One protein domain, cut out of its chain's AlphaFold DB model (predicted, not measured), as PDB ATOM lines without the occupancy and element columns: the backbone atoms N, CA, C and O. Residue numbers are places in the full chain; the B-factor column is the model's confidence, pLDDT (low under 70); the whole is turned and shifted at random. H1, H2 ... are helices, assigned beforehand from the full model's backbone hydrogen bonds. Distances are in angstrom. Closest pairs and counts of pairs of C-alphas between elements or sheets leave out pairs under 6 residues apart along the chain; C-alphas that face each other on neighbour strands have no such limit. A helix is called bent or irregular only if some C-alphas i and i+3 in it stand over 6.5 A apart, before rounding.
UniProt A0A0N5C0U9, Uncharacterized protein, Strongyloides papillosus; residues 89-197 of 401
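What this domain is: This is residues 89 to 197 of the 401 residues of an uncharacterized protein of Strongyloides papillosus (UniProt A0A0N5C0U9). H2 and H5 lie side by side, H3 packs on both, H4 crosses H5, and H1 and H6 lie at opposite ends. The printed part has 109 residues and six named helices, all helix. It is compact, radius of gyration of the C-alphas 13.7 A, spanning 43 by 28 by 23 A.

Where its parts are: H1, residues 89 to 100, begins at C-alpha 89 (296.243, -97.719, 33.036). H2, residues 113 to 131, is 26.6 A long. H3, 134 to 151, is irregular: C-alphas 146 and 149 are 7.3 A apart. H4 spans 158 to 169, H5 177 to 190. H6, 193 to 197, ends at (270.478, -81.340, 1.197).

How they stand to each other: H2 touches H5 at a shallow tilt of 11 degrees, opposite ways, C-alphas of Ile 113 and Ile 185 closest, 6.2 A. H5 touches H4 about perpendicular, 80 degrees. Every O i to N i+4 pair is within hydrogen-bond range in H4, H5 and H6.

The domain as a whole: Nine residues, among them 171 to 174, are under pLDDT 70; the H1 to H2 link is long.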
ATOM      1  N   HIS A  89     296.401 -96.741  34.122       61.84
ATOM      2  CA  HIS A  89     296.243 -97.719  33.036       61.84
ATOM      3  C   HIS A  89     295.641 -97.129  31.744       61.84
ATOM      4  O   HIS A  89     295.742 -97.727  30.676       61.84
ATOM      5  N   GLU A  90     295.029 -95.952  31.832       70.56
ATOM      6  CA  GLU A  90     294.467 -95.187  30.721       70.56
ATOM      7  C   GLU A  90     295.440 -94.110  30.205       70.56
ATOM      8  O   GLU A  90     295.319 -93.677  29.063       70.56
ATOM      9  N   LYS A  91     296.465 -93.720  30.981       74.88
ATOM     10  CA  LYS A  91     297.507 -92.779  30.521       74.88
ATOM     11  C   LYS A  91     298.257 -93.284  29.293       74.88
ATOM     12  O   LYS A  91     298.556 -92.508  28.394       74.88
ATOM     13  N   GLU A  92     298.506 -94.593  29.221       77.81
ATOM     14  CA  GLU A  92     299.082 -95.215  28.023       77.81
ATOM     15  C   GLU A  92     298.174 -95.003  26.801       77.81
ATOM     16  O   GLU A  92     298.657 -94.726  25.706       77.81
ATOM     17  N   LEU A  93     296.853 -95.104  26.985       80.50
ATOM     18  CA  LEU A  93     295.876 -94.882  25.921       80.50
ATOM     19  C   LEU A  93     295.827 -93.414  25.491       80.50
ATOM     20  O   LEU A  93     295.801 -93.155  24.289       80.50
ATOM     21  N   ASP A  94     295.883 -92.474  26.434       81.00
ATOM     22  CA  ASP A  94     295.967 -91.038  26.148       81.00
ATOM     23  C   ASP A  94     297.239 -90.679  25.362       81.00
ATOM     24  O   ASP A  94     297.180 -90.013  24.327       81.00
ATOM     25  N   ASP A  95     298.394 -91.195  25.787       80.31
ATOM     26  CA  ASP A  95     299.672 -90.979  25.105       80.31
ATOM     27  C   ASP A  95     299.683 -91.568  23.690       80.31
ATOM     28  O   ASP A  95     300.220 -90.961  22.756       80.31
ATOM     29  N   VAL A  96     299.094 -92.756  23.515       81.94
ATOM     30  CA  VAL A  96     298.917 -93.382  22.200       81.94
ATOM     31  C   VAL A  96     297.987 -92.535  21.337       81.94
ATOM     32  O   VAL A  96     298.335 -92.234  20.196       81.94
ATOM     33  N   PHE A  97     296.854 -92.087  21.879       85.62
ATOM     34  CA  PHE A  97     295.912 -91.231  21.166       85.62
ATOM     35  C   PHE A  97     296.601 -89.958  20.672       85.62
ATOM     36  O   PHE A  97     296.634 -89.704  19.468       85.62
ATOM     37  N   ARG A  98     297.268 -89.213  21.565       83.62
ATOM     38  CA  ARG A  98     298.005 -87.979  21.238       83.62
ATOM     39  C   ARG A  98     299.038 -88.167  20.128       83.62
ATOM     40  O   ARG A  98     299.168 -87.300  19.265       83.62
ATOM     41  N   LYS A  99     299.778 -89.281  20.134       84.19
ATOM     42  CA  LYS A  99     300.805 -89.586  19.116       84.19
ATOM     43  C   LYS A  99     300.219 -89.930  17.748       84.19
ATOM     44  O   LYS A  99     300.910 -89.741  16.737       84.19
ATOM     45  N   GLU A 100     298.989 -90.436  17.727       84.00
ATOM     46  CA  GLU A 100     298.306 -90.945  16.538       84.00
ATOM     47  C   GLU A 100     297.263 -89.979  15.954       84.00
ATOM     48  O   GLU A 100     296.827 -90.171  14.808       84.00
ATOM     49  N   ILE A 101     296.922 -88.894  16.665       81.94
ATOM     50  CA  ILE A 101     296.145 -87.776  16.110       81.94
ATOM     51  C   ILE A 101     296.822 -87.249  14.841       81.94
ATOM     52  O   ILE A 101     298.002 -86.899  14.814       81.94
ATOM     53  N   GLY A 102     296.050 -87.175  13.757       69.88
ATOM     54  CA  GLY A 102     296.497 -86.701  12.450       69.88
ATOM     55  C   GLY A 102     297.243 -87.737  11.604       69.88
ATOM     56  O   GLY A 102     297.423 -87.488  10.411       69.88
ATOM     57  N   LYS A 103     297.635 -88.888  12.174       82.38
ATOM     58  CA  LYS A 103     298.231 -90.022  11.446       82.38
ATOM     59  C   LYS A 103     297.191 -91.104  11.177       82.38
ATOM     60  O   LYS A 103     296.839 -91.341  10.026       82.38
ATOM     61  N   VAL A 104     296.702 -91.724  12.250       80.62
ATOM     62  CA  VAL A 104     295.703 -92.799  12.215       80.62
ATOM     63  C   VAL A 104     294.316 -92.237  12.490       80.62
ATOM     64  O   VAL A 104     293.370 -92.617  11.809       80.62
ATOM     65  N   ILE A 105     294.199 -91.292  13.427       85.44
ATOM     66  CA  ILE A 105     292.947 -90.572  13.675       85.44
ATOM     67  C   ILE A 105     292.908 -89.384  12.705       85.44
ATOM     68  O   ILE A 105     293.684 -88.434  12.869       85.44
ATOM     69  N   PRO A 106     292.075 -89.427  11.650       83.62
ATOM     70  CA  PRO A 106     292.028 -88.347  10.680       83.62
ATOM     71  C   PRO A 106     291.469 -87.080  11.326       83.62
ATOM     72  O   PRO A 106     290.651 -87.146  12.229       83.62
ATOM     73  N   LEU A 107     291.878 -85.915  10.824       88.81
ATOM     74  CA  LEU A 107     291.188 -84.656  11.124       88.81
ATOM     75  C   LEU A 107     289.925 -84.549  10.270       88.81
ATOM     76  O   LEU A 107     289.931 -85.012   9.121       88.81
ATOM     77  N   LEU A 108     288.895 -83.865  10.772       88.38
ATOM     78  CA  LEU A 108     287.701 -83.581   9.980       88.38
ATOM     79  C   LEU A 108     288.068 -82.718   8.758       88.38
ATOM     80  O   LEU A 108     288.835 -81.754   8.855       88.38
ATOM     81  N   ARG A 109     287.552 -83.098   7.582       84.88
ATOM     82  CA  ARG A 109     287.792 -82.397   6.302       84.88
ATOM     83  C   ARG A 109     286.520 -81.978   5.574       84.88
ATOM     84  O   ARG A 109     286.581 -81.061   4.764       84.88
ATOM     85  N   ASP A 110     285.418 -82.679   5.817       83.56
ATOM     86  CA  ASP A 110     284.118 -82.414   5.210       83.56
ATOM     87  C   ASP A 110     283.193 -81.874   6.300       83.56
ATOM     88  O   ASP A 110     282.752 -82.610   7.182       83.56
ATOM     89  N   PHE A 111     282.966 -80.565   6.267       86.56
ATOM     90  CA  PHE A 111     282.176 -79.834   7.252       86.56
ATOM     91  C   PHE A 111     280.712 -79.830   6.821       86.56
ATOM     92  O   PHE A 111     280.122 -78.786   6.586       86.56
ATOM     93  N   THR A 112     280.136 -81.005   6.609       84.56
ATOM     94  CA  THR A 112     278.712 -81.184   6.302       84.56
ATOM     95  C   THR A 112     278.142 -82.247   7.224       84.56
ATOM     96  O   THR A 112     278.897 -83.020   7.810       84.56
ATOM     97  N   ILE A 113     276.813 -82.330   7.335       83.88
ATOM     98  CA  ILE A 113     276.171 -83.368   8.154       83.88
ATOM     99  C   ILE A 113     276.581 -84.780   7.695       83.88
ATOM    100  O   ILE A 113     277.015 -85.603   8.492       83.88
ATOM    101  N   THR A 114     276.610 -85.020   6.380       83.50
ATOM    102  CA  THR A 114     277.094 -86.281   5.794       83.50
ATOM    103  C   THR A 114     278.605 -86.465   5.960       83.50
ATOM    104  O   THR A 114     279.097 -87.592   6.062       83.50
ATOM    105  N   GLY A 115     279.365 -85.369   5.969       84.62
ATOM    106  CA  GLY A 115     280.790 -85.368   6.281       84.62
ATOM    107  C   GLY A 115     281.063 -85.853   7.703       84.62
ATOM    108  O   GLY A 115     281.916 -86.720   7.891       84.62
ATOM    109  N   LEU A 116     280.285 -85.370   8.676       89.00
ATOM    110  CA  LEU A 116     280.339 -85.793  10.076       89.00
ATOM    111  C   LEU A 116     279.943 -87.262  10.255       89.00
ATOM    112  O   LEU A 116     280.681 -88.005  10.891       89.00
ATOM    113  N   GLU A 117     278.871 -87.729   9.615       88.81
ATOM    114  CA  GLU A 117     278.467 -89.147   9.656       88.81
ATOM    115  C   GLU A 117     279.571 -90.088   9.146       88.81
ATOM    116  O   GLU A 117     279.863 -91.136   9.728       88.81
ATOM    117  N   LYS A 118     280.212 -89.724   8.028       88.38
ATOM    118  CA  LYS A 118     281.345 -90.489   7.485       88.38
ATOM    119  C   LYS A 118     282.560 -90.410   8.398       88.38
ATOM    120  O   LYS A 118     283.323 -91.375   8.494       88.38
ATOM    121  N   TYR A 119     282.758 -89.259   9.029       92.06
ATOM    122  CA  TYR A 119     283.854 -89.032   9.948       92.06
ATOM    123  C   TYR A 119     283.724 -89.903  11.198       92.06
ATOM    124  O   TYR A 119     284.686 -90.600  11.503       92.06
ATOM    125  N   ILE A 120     282.537 -89.981  11.812       92.56
ATOM    126  CA  ILE A 120     282.223 -90.890  12.930       92.56
ATOM    127  C   ILE A 120     282.627 -92.325  12.581       92.56
ATOM    128  O   ILE A 120     283.501 -92.888  13.232       92.56
ATOM    129  N   LYS A 121     282.137 -92.866  11.456       90.06
ATOM    130  CA  LYS A 121     282.476 -94.236  11.005       90.06
ATOM    131  C   LYS A 121     283.971 -94.470  10.799       90.06
ATOM    132  O   LYS A 121     284.462 -95.597  10.885       90.06
ATOM    133  N   THR A 122     284.704 -93.427  10.415       89.62
ATOM    134  CA  THR A 122     286.156 -93.512  10.227       89.62
ATOM    135  C   THR A 122     286.877 -93.463  11.571       89.62
ATOM    136  O   THR A 122     287.856 -94.181  11.774       89.62
ATOM    137  N   LEU A 123     286.374 -92.644  12.489       90.94
ATOM    138  CA  LEU A 123     286.923 -92.442  13.815       90.94
ATOM    139  C   LEU A 123     286.712 -93.676  14.699       90.94
ATOM    140  O   LEU A 123     287.672 -94.134  15.305       90.94
ATOM    141  N   GLU A 124     285.534 -94.299  14.660       90.50
ATOM    142  CA  GLU A 124     285.250 -95.589  15.311       90.50
ATOM    143  C   GLU A 124     286.267 -96.664  14.912       90.50
ATOM    144  O   GLU A 124     286.851 -97.338  15.760       90.50
ATOM    145  N   LYS A 125     286.551 -96.798  13.609       89.38
ATOM    146  CA  LYS A 125     287.543 -97.762  13.106       89.38
ATOM    147  C   LYS A 125     288.951 -97.459  13.615       89.38
ATOM    148  O   LYS A 125     289.687 -98.386  13.954       89.38
ATOM    149  N   ALA A 126     289.331 -96.182  13.658       88.75
ATOM    150  CA  ALA A 126     290.630 -95.759  14.173       88.75
ATOM    151  C   ALA A 126     290.749 -96.040  15.680       88.75
ATOM    152  O   ALA A 126     291.729 -96.645  16.113       88.75
ATOM    153  N   LEU A 127     289.727 -95.684  16.462       89.44
ATOM    154  CA  LEU A 127     289.652 -95.950  17.898       89.44
ATOM    155  C   LEU A 127     289.710 -97.452  18.197       89.44
ATOM    156  O   LEU A 127     290.504 -97.872  19.035       89.44
ATOM    157  N   LEU A 128     288.948 -98.281  17.477       88.62
ATOM    158  CA  LEU A 128     288.980 -99.742  17.622       88.62
ATOM    159  C   LEU A 128     290.369-100.319  17.321       88.62
ATOM    160  O   LEU A 128     290.861-101.174  18.061       88.62
ATOM    161  N   SER A 129     291.028 -99.823  16.270       87.06
ATOM    162  CA  SER A 129     292.385-100.245  15.911       87.06
ATOM    163  C   SER A 129     293.416 -99.902  16.991       87.06
ATOM    164  O   SER A 129     294.374-100.656  17.174       87.06
ATOM    165  N   LEU A 130     293.251 -98.773  17.685       85.38
ATOM    166  CA  LEU A 130     294.151 -98.340  18.757       85.38
ATOM    167  C   LEU A 130     293.857 -99.065  20.075       85.38
ATOM    168  O   LEU A 130     294.777 -99.505  20.764       85.38
ATOM    169  N   ALA A 131     292.578 -99.234  20.402       83.12
ATOM    170  CA  ALA A 131     292.130 -99.818  21.655       83.12
ATOM    171  C   ALA A 131     292.326-101.339  21.736       83.12
ATOM    172  O   ALA A 131     292.558-101.858  22.828       83.12
ATOM    173  N   LYS A 132     292.232-102.065  20.610       81.88
ATOM    174  CA  LYS A 132     292.351-103.540  20.489       81.88
ATOM    175  C   LYS A 132     291.324-104.375  21.279       81.88
ATOM    176  O   LYS A 132     291.185-105.562  21.003       81.88
ATOM    177  N   ASN A 133     290.620-103.796  22.250       79.06
ATOM    178  CA  ASN A 133     289.624-104.441  23.106       79.06
ATOM    179  C   ASN A 133     288.462-103.460  23.384       79.06
ATOM    180  O   ASN A 133     288.730-102.268  23.557       79.06
ATOM    181  N   PRO A 134     287.201-103.929  23.469       78.88
ATOM    182  CA  PRO A 134     286.028-103.092  23.753       78.88
ATOM    183  C   PRO A 134     286.118-102.254  25.041       78.88
ATOM    184  O   PRO A 134     285.675-101.111  25.049       78.88
ATOM    185  N   ILE A 135     286.736-102.763  26.113       76.75
ATOM    186  CA  ILE A 135     286.884-102.006  27.372       76.75
ATOM    187  C   ILE A 135     287.832-100.819  27.169       76.75
ATOM    188  O   ILE A 135     287.527 -99.689  27.544       76.75
ATOM    189  N   ARG A 136     288.971-101.063  26.504       80.19
ATOM    190  CA  ARG A 136     289.928-100.006  26.142       80.19
ATOM    191  C   ARG A 136     289.319 -99.020  25.150       80.19
ATOM    192  O   ARG A 136     289.711 -97.864  25.159       80.19
ATOM    193  N   TYR A 137     288.384 -99.466  24.312       86.38
ATOM    194  CA  TYR A 137     287.694 -98.613  23.351       86.38
ATOM    195  C   TYR A 137     286.785 -97.613  24.058       86.38
ATOM    196  O   TYR A 137     286.917 -96.423  23.807       86.38
ATOM    197  N   ALA A 138     285.948 -98.072  24.993       84.75
ATOM    198  CA  ALA A 138     285.080 -97.189  25.770       84.75
ATOM    199  C   ALA A 138     285.886 -96.173  26.600       84.75
ATOM    200  O   ALA A 138     285.556 -94.988  26.636       84.75
ATOM    201  N   ALA A 139     286.991 -96.615  27.213       83.12
ATOM    202  CA  ALA A 139     287.907 -95.718  27.914       83.12
ATOM    203  C   ALA A 139     288.544 -94.695  26.959       83.12
ATOM    204  O   ALA A 139     288.552 -93.502  27.247       83.12
ATOM    205  N   LEU A 140     289.036 -95.147  25.802       86.56
ATOM    206  CA  LEU A 140     289.657 -94.286  24.799       86.56
ATOM    207  C   LEU A 140     288.671 -93.259  24.232       86.56
ATOM    208  O   LEU A 140     289.053 -92.111  24.063       86.56
ATOM    209  N   ASP A 141     287.423 -93.640  23.972       89.25
ATOM    210  CA  ASP A 141     286.366 -92.747  23.486       89.25
ATOM    211  C   ASP A 141     286.027 -91.644  24.505       89.25
ATOM    212  O   ASP A 141     285.930 -90.463  24.160       89.25
ATOM    213  N   ARG A 142     285.974 -91.999  25.796       88.00
ATOM    214  CA  ARG A 142     285.833 -91.032  26.895       88.00
ATOM    215  C   ARG A 142     287.029 -90.077  26.979       88.00
ATOM    216  O   ARG A 142     286.840 -88.866  27.036       88.00
ATOM    217  N   ILE A 143     288.255 -90.608  26.961       85.25
ATOM    218  CA  ILE A 143     289.501 -89.814  27.008       85.25
ATOM    219  C   ILE A 143     289.629 -88.913  25.774       85.25
ATOM    220  O   ILE A 143     290.186 -87.821  25.847       85.25
ATOM    221  N   ALA A 144     289.124 -89.367  24.629       87.38
ATOM    222  CA  ALA A 144     289.218 -88.656  23.367       87.38
ATOM    223  C   ALA A 144     288.265 -87.446  23.282       87.38
ATOM    224  O   ALA A 144     288.529 -86.535  22.492       87.38
ATOM    225  N   GLY A 145     287.196 -87.407  24.088       86.94
ATOM    226  CA  GLY A 145     286.175 -86.347  24.078       86.94
ATOM    227  C   GLY A 145     286.756 -84.926  24.146       86.94
ATOM    228  O   GLY A 145     286.515 -84.130  23.233       86.94
ATOM    229  N   PRO A 146     287.618 -84.615  25.133       84.19
ATOM    230  CA  PRO A 146     288.291 -83.318  25.245       84.19
ATOM    231  C   PRO A 146     289.163 -82.912  24.045       84.19
ATOM    232  O   PRO A 146     289.466 -81.730  23.879       84.19
ATOM    233  N   TYR A 147     289.573 -83.850  23.182       86.81
ATOM    234  CA  TYR A 147     290.370 -83.547  21.986       86.81
ATOM    235  C   TYR A 147     289.527 -83.146  20.777       86.81
ATOM    236  O   TYR A 147     290.094 -82.777  19.741       86.81
ATOM    237  N   LEU A 148     288.196 -83.179  20.873       88.62
ATOM    238  CA  LEU A 148     287.321 -82.823  19.761       88.62
ATOM    239  C   LEU A 148     287.636 -81.435  19.154       88.62
ATOM    240  O   LEU A 148     287.766 -81.361  17.931       88.62
ATOM    241  N   PRO A 149     287.912 -80.360  19.924       87.62
ATOM    242  CA  PRO A 149     288.346 -79.081  19.352       87.62
ATOM    243  C   PRO A 149     289.602 -79.185  18.475       87.62
ATOM    244  O   PRO A 149     289.696 -78.542  17.428       87.62
ATOM    245  N   ALA A 150     290.568 -80.027  18.856       86.75
ATOM    246  CA  ALA A 150     291.781 -80.243  18.071       86.75
ATOM    247  C   ALA A 150     291.485 -80.990  16.760       86.75
ATOM    248  O   ALA A 150     292.059 -80.665  15.715       86.75
ATOM    249  N   LEU A 151     290.553 -81.947  16.794       88.31
ATOM    250  CA  LEU A 151     290.079 -82.683  15.618       88.31
ATOM    251  C   LEU A 151     289.294 -81.790  14.643       88.31
ATOM    252  O   LEU A 151     289.381 -81.972  13.425       88.31
ATOM    253  N   LEU A 152     288.589 -80.792  15.181       88.88
ATOM    254  CA  LEU A 152     287.806 -79.805  14.438       88.88
ATOM    255  C   LEU A 152     288.609 -78.571  14.011       88.88
ATOM    256  O   LEU A 152     288.066 -77.721  13.319       88.88
ATOM    257  N   ARG A 153     289.905 -78.463  14.332       86.75
ATOM    258  CA  ARG A 153     290.721 -77.252  14.087       86.75
ATOM    259  C   ARG A 153     290.718 -76.740  12.636       86.75
ATOM    260  O   ARG A 153     291.082 -75.595  12.386       86.75
ATOM    261  N   LYS A 154     290.395 -77.592  11.658       84.94
ATOM    262  CA  LYS A 154     290.305 -77.210  10.237       84.94
ATOM    263  C   LYS A 154     288.945 -76.642   9.832       84.94
ATOM    264  O   LYS A 154     288.846 -76.107   8.727       84.94
ATOM    265  N   ASP A 155     287.931 -76.797  10.674       84.56
ATOM    266  CA  ASP A 155     286.611 -76.235  10.441       84.56
ATOM    267  C   ASP A 155     286.669 -74.705  10.443       84.56
ATOM    268  O   ASP A 155     287.485 -74.083  11.121       84.56
ATOM    269  N   ARG A 156     285.798 -74.096   9.637       79.19
ATOM    270  CA  ARG A 156     285.689 -72.638   9.501       79.19
ATOM    271  C   ARG A 156     284.561 -72.046  10.346       79.19
ATOM    272  O   ARG A 156     284.215 -70.886  10.148       79.19
ATOM    273  N   GLY A 157     283.998 -72.825  11.268       77.38
ATOM    274  CA  GLY A 157     283.100 -72.345  12.311       77.38
ATOM    275  C   GLY A 157     281.731 -73.014  12.338       77.38
ATOM    276  O   GLY A 157     281.076 -72.928  13.368       77.38
ATOM    277  N   MET A 158     281.293 -73.691  11.272       84.31
ATOM    278  CA  MET A 158     279.954 -74.295  11.241       84.31
ATOM    279  C   MET A 158     279.863 -75.519  12.156       84.31
ATOM    280  O   MET A 158     278.982 -75.612  13.002       84.31
ATOM    281  N   VAL A 159     280.799 -76.454  12.035       86.25
ATOM    282  CA  VAL A 159     280.816 -77.643  12.891       86.25
ATOM    283  C   VAL A 159     281.197 -77.246  14.320       86.25
ATOM    284  O   VAL A 159     280.608 -77.731  15.282       86.25
ATOM    285  N   THR A 160     282.123 -76.296  14.475       87.44
ATOM    286  CA  THR A 160     282.491 -75.734  15.779       87.44
ATOM    287  C   THR A 160     281.315 -75.043  16.480       87.44
ATOM    288  O   THR A 160     281.201 -75.156  17.699       87.44
ATOM    289  N   SER A 161     280.405 -74.371  15.760       87.19
ATOM    290  CA  SER A 161     279.218 -73.776  16.389       87.19
ATOM    291  C   SER A 161     278.275 -74.832  16.959       87.19
ATOM    292  O   SER A 161     277.774 -74.646  18.066       87.19
ATOM    293  N   TYR A 162     278.097 -75.965  16.271       91.31
ATOM    294  CA  TYR A 162     277.285 -77.077  16.777       91.31
ATOM    295  C   TYR A 162     277.923 -77.777  17.971       91.31
ATOM    296  O   TYR A 162     277.221 -78.141  18.909       91.31
ATOM    297  N   TYR A 163     279.250 -77.902  17.981       90.81
ATOM    298  CA  TYR A 163     279.985 -78.382  19.149       90.81
ATOM    299  C   TYR A 163     279.731 -77.498  20.381       90.81
ATOM    300  O   TYR A 163     279.342 -77.995  21.436       90.81
ATOM    301  N   ASN A 164     279.867 -76.176  20.240       88.69
ATOM    302  CA  ASN A 164     279.607 -75.243  21.339       88.69
ATOM    303  C   ASN A 164     278.134 -75.266  21.782       88.69
ATOM    304  O   ASN A 164     277.844 -75.204  22.975       88.69
ATOM    305  N   LEU A 165     277.198 -75.380  20.835       88.75
ATOM    306  CA  LEU A 165     275.770 -75.498  21.130       88.75
ATOM    307  C   LEU A 165     275.460 -76.772  21.929       88.75
ATOM    308  O   LEU A 165     274.716 -76.710  22.907       88.75
ATOM    309  N   PHE A 166     276.059 -77.901  21.544       90.00
ATOM    310  CA  PHE A 166     275.926 -79.170  22.255       90.00
ATOM    311  C   PHE A 166     276.452 -79.072  23.693       90.00
ATOM    312  O   PHE A 166     275.743 -79.442  24.629       90.00
ATOM    313  N   LEU A 167     277.647 -78.501  23.890       87.19
ATOM    314  CA  LEU A 167     278.214 -78.286  25.226       87.19
ATOM    315  C   LEU A 167     277.307 -77.429  26.115       87.19
ATOM    316  O   LEU A 167     277.098 -77.756  27.284       87.19
ATOM    317  N   ASN A 168     276.744 -76.357  25.552       85.81
ATOM    318  CA  ASN A 168     275.849 -75.458  26.275       85.81
ATOM    319  C   ASN A 168     274.533 -76.145  26.675       85.81
ATOM    320  O   ASN A 168     274.055 -75.920  27.784       85.81
ATOM    321  N   ARG A 169     273.954 -76.994  25.809       84.12
ATOM    322  CA  ARG A 169     272.720 -77.744  26.123       84.12
ATOM    323  C   ARG A 169     272.935 -78.804  27.208       84.12
ATOM    324  O   ARG A 169     272.042 -79.012  28.022       84.12
ATOM    325  N   ASN A 170     274.113 -79.423  27.252       79.81
ATOM    326  CA  ASN A 170     274.424 -80.509  28.189       79.81
ATOM    327  C   ASN A 170     275.158 -80.048  29.457       79.81
ATOM    328  O   ASN A 170     275.704 -80.872  30.190       79.81
ATOM    329  N   GLY A 171     275.204 -78.739  29.723       67.56
ATOM    330  CA  GLY A 171     275.801 -78.189  30.943       67.56
ATOM    331  C   GLY A 171     277.293 -78.502  31.104       67.56
ATOM    332  O   GLY A 171     277.777 -78.583  32.230       67.56
ATOM    333  N   GLY A 172     278.011 -78.724  29.998       62.97
ATOM    334  CA  GLY A 172     279.420 -79.122  30.023       62.97
ATOM    335  C   GLY A 172     279.677 -80.544  30.535       62.97
ATOM    336  O   GLY A 172     280.821 -80.857  30.858       62.97
ATOM    337  N   ALA A 173     278.653 -81.403  30.620       58.22
ATOM    338  CA  ALA A 173     278.837 -82.809  30.968       58.22
ATOM    339  C   ALA A 173     279.818 -83.497  30.001       58.22
ATOM    340  O   ALA A 173     279.795 -83.251  28.792       58.22
ATOM    341  N   HIS A 174     280.675 -84.369  30.545       62.34
ATOM    342  CA  HIS A 174     281.681 -85.119  29.789       62.34
ATOM    343  C   HIS A 174     281.032 -86.223  28.944       62.34
ATOM    344  O   HIS A 174     281.101 -87.403  29.285       62.34
ATOM    345  N   ALA A 175     280.397 -85.829  27.844       79.06
ATOM    346  CA  ALA A 175     280.018 -86.754  26.789       79.06
ATOM    347  C   ALA A 175     281.280 -87.365  26.161       79.06
ATOM    348  O   ALA A 175     282.342 -86.734  26.088       79.06
ATOM    349  N   THR A 176     281.162 -88.605  25.697       88.50
ATOM    350  CA  THR A 176     282.244 -89.253  24.941       88.50
ATOM    351  C   THR A 176     282.482 -88.543  23.603       88.50
ATOM    352  O   THR A 176     281.661 -87.734  23.152       88.50
ATOM    353  N   LEU A 177     283.620 -88.804  22.948       90.56
ATOM    354  CA  LEU A 177     283.922 -88.184  21.655       90.56
ATOM    355  C   LEU A 177     282.835 -88.487  20.616       90.56
ATOM    356  O   LEU A 177     282.400 -87.581  19.901       90.56
ATOM    357  N   LEU A 178     282.407 -89.746  20.531       91.31
ATOM    358  CA  LEU A 178     281.390 -90.167  19.572       91.31
ATOM    359  C   LEU A 178     280.005 -89.633  19.928       91.31
ATOM    360  O   LEU A 178     279.355 -89.063  19.057       91.31
ATOM    361  N   GLU A 179     279.603 -89.698  21.196       90.88
ATOM    362  CA  GLU A 179     278.328 -89.136  21.665       90.88
ATOM    363  C   GLU A 179     278.222 -87.635  21.365       90.88
ATOM    364  O   GLU A 179     277.182 -87.146  20.923       90.88
ATOM    365  N   THR A 180     279.325 -86.899  21.527       91.62
ATOM    366  CA  THR A 180     279.376 -85.473  21.192       91.62
ATOM    367  C   THR A 180     279.164 -85.247  19.691       91.62
ATOM    368  O   THR A 180     278.402 -84.366  19.296       91.62
ATOM    369  N   LEU A 181     279.802 -86.050  18.831       92.94
ATOM    370  CA  LEU A 181     279.648 -85.953  17.374       92.94
ATOM    371  C   LEU A 181     278.240 -86.358  16.904       92.94
ATOM    372  O   LEU A 181     277.694 -85.717  16.004       92.94
ATOM    373  N   GLU A 182     277.649 -87.391  17.501       92.50
ATOM    374  CA  GLU A 182     276.274 -87.820  17.224       92.50
ATOM    375  C   GLU A 182     275.265 -86.758  17.658       92.50
ATOM    376  O   GLU A 182     274.380 -86.384  16.887       92.50
ATOM    377  N   GLY A 183     275.451 -86.184  18.845       90.56
ATOM    378  CA  GLY A 183     274.637 -85.078  19.328       90.56
ATOM    379  C   GLY A 183     274.714 -83.843  18.433       90.56
ATOM    380  O   GLY A 183     273.698 -83.208  18.160       90.56
ATOM    381  N   MET A 184     275.897 -83.528  17.898       92.12
ATOM    382  CA  MET A 184     276.045 -82.470  16.895       92.12
ATOM    383  C   MET A 184     275.260 -82.769  15.614       92.12
ATOM    384  O   MET A 184     274.658 -81.853  15.058       92.12
ATOM    385  N   ILE A 185     275.235 -84.022  15.143       90.81
ATOM    386  CA  ILE A 185     274.426 -84.409  13.978       90.81
ATOM    387  C   ILE A 185     272.947 -84.169  14.262       90.81
ATOM    388  O   ILE A 185     272.298 -83.536  13.437       90.81
ATOM    389  N   ILE A 186     272.437 -84.581  15.425       90.69
ATOM    390  CA  ILE A 186     271.032 -84.360  15.811       90.69
ATOM    391  C   ILE A 186     270.687 -82.865  15.764       90.69
ATOM    392  O   ILE A 186     269.700 -82.481  15.143       90.69
ATOM    393  N   LEU A 187     271.541 -81.998  16.320       89.44
ATOM    394  CA  LEU A 187     271.347 -80.542  16.252       89.44
ATOM    395  C   LEU A 187     271.322 -80.021  14.808       89.44
ATOM    396  O   LEU A 187     270.507 -79.172  14.456       89.44
ATOM    397  N   MET A 188     272.192 -80.548  13.945       87.62
ATOM    398  CA  MET A 188     272.196 -80.192  12.526       87.62
ATOM    399  C   MET A 188     270.941 -80.690  11.794       87.62
ATOM    400  O   MET A 188     270.490 -80.047  10.841       87.62
ATOM    401  N   GLU A 189     270.381 -81.832  12.192       86.12
ATOM    402  CA  GLU A 189     269.109 -82.334  11.666       86.12
ATOM    403  C   GLU A 189     267.936 -81.454  12.090       86.12
ATOM    404  O   GLU A 189     267.134 -81.098  11.223       86.12
ATOM    405  N   GLU A 190     267.880 -81.052  13.365       83.69
ATOM    406  CA  GLU A 190     266.889 -80.109  13.908       83.69
ATOM    407  C   GLU A 190     266.894 -78.783  13.130       83.69
ATOM    408  O   GLU A 190     265.839 -78.293  12.726       83.69
ATOM    409  N   ASP A 191     268.080 -78.257  12.808       79.69
ATOM    410  CA  ASP A 191     268.246 -77.032  12.008       79.69
ATOM    411  C   ASP A 191     268.003 -77.243  10.496       79.69
ATOM    412  O   ASP A 191     268.140 -76.332   9.663       79.69
ATOM    413  N   GLY A 192     267.607 -78.456  10.109       72.69
ATOM    414  CA  GLY A 192     267.191 -78.798   8.759       72.69
ATOM    415  C   GLY A 192     268.347 -78.931   7.773       72.69
ATOM    416  O   GLY A 192     268.112 -78.886   6.566       72.69
ATOM    417  N   HIS A 193     269.595 -79.122   8.220       76.31
ATOM    418  CA  HIS A 193     270.723 -79.337   7.304       76.31
ATOM    419  C   HIS A 193     270.510 -80.565   6.414       76.31
ATOM    420  O   HIS A 193     270.840 -80.526   5.227       76.31
ATOM    421  N   ARG A 194     269.897 -81.625   6.951       73.69
ATOM    422  CA  ARG A 194     269.527 -82.820   6.180       73.69
ATOM    423  C   ARG A 194     268.412 -82.532   5.171       73.69
ATOM    424  O   ARG A 194     268.544 -82.887   4.003       73.69
ATOM    425  N   ALA A 195     267.373 -81.800   5.572       63.03
ATOM    426  CA  ALA A 195     266.289 -81.394   4.677       63.03
ATOM    427  C   ALA A 195     266.769 -80.449   3.555       63.03
ATOM    428  O   ALA A 195     266.343 -80.560   2.405       63.03
ATOM    429  N   ARG A 196     267.726 -79.558   3.847       59.72
ATOM    430  CA  ARG A 196     268.327 -78.629   2.873       59.72
ATOM    431  C   ARG A 196     269.245 -79.319   1.862       59.72
ATOM    432  O   ARG A 196     269.356 -78.830   0.741       59.72
ATOM    433  N   LEU A 197     269.839 -80.472   2.201       59.09
ATOM    434  CA  LEU A 197     270.478 -81.340   1.197       59.09
ATOM    435  C   LEU A 197     269.457 -81.855   0.175       59.09
ATOM    436  O   LEU A 197     269.815 -82.063  -0.984       59.09
TER     437      LEU A 197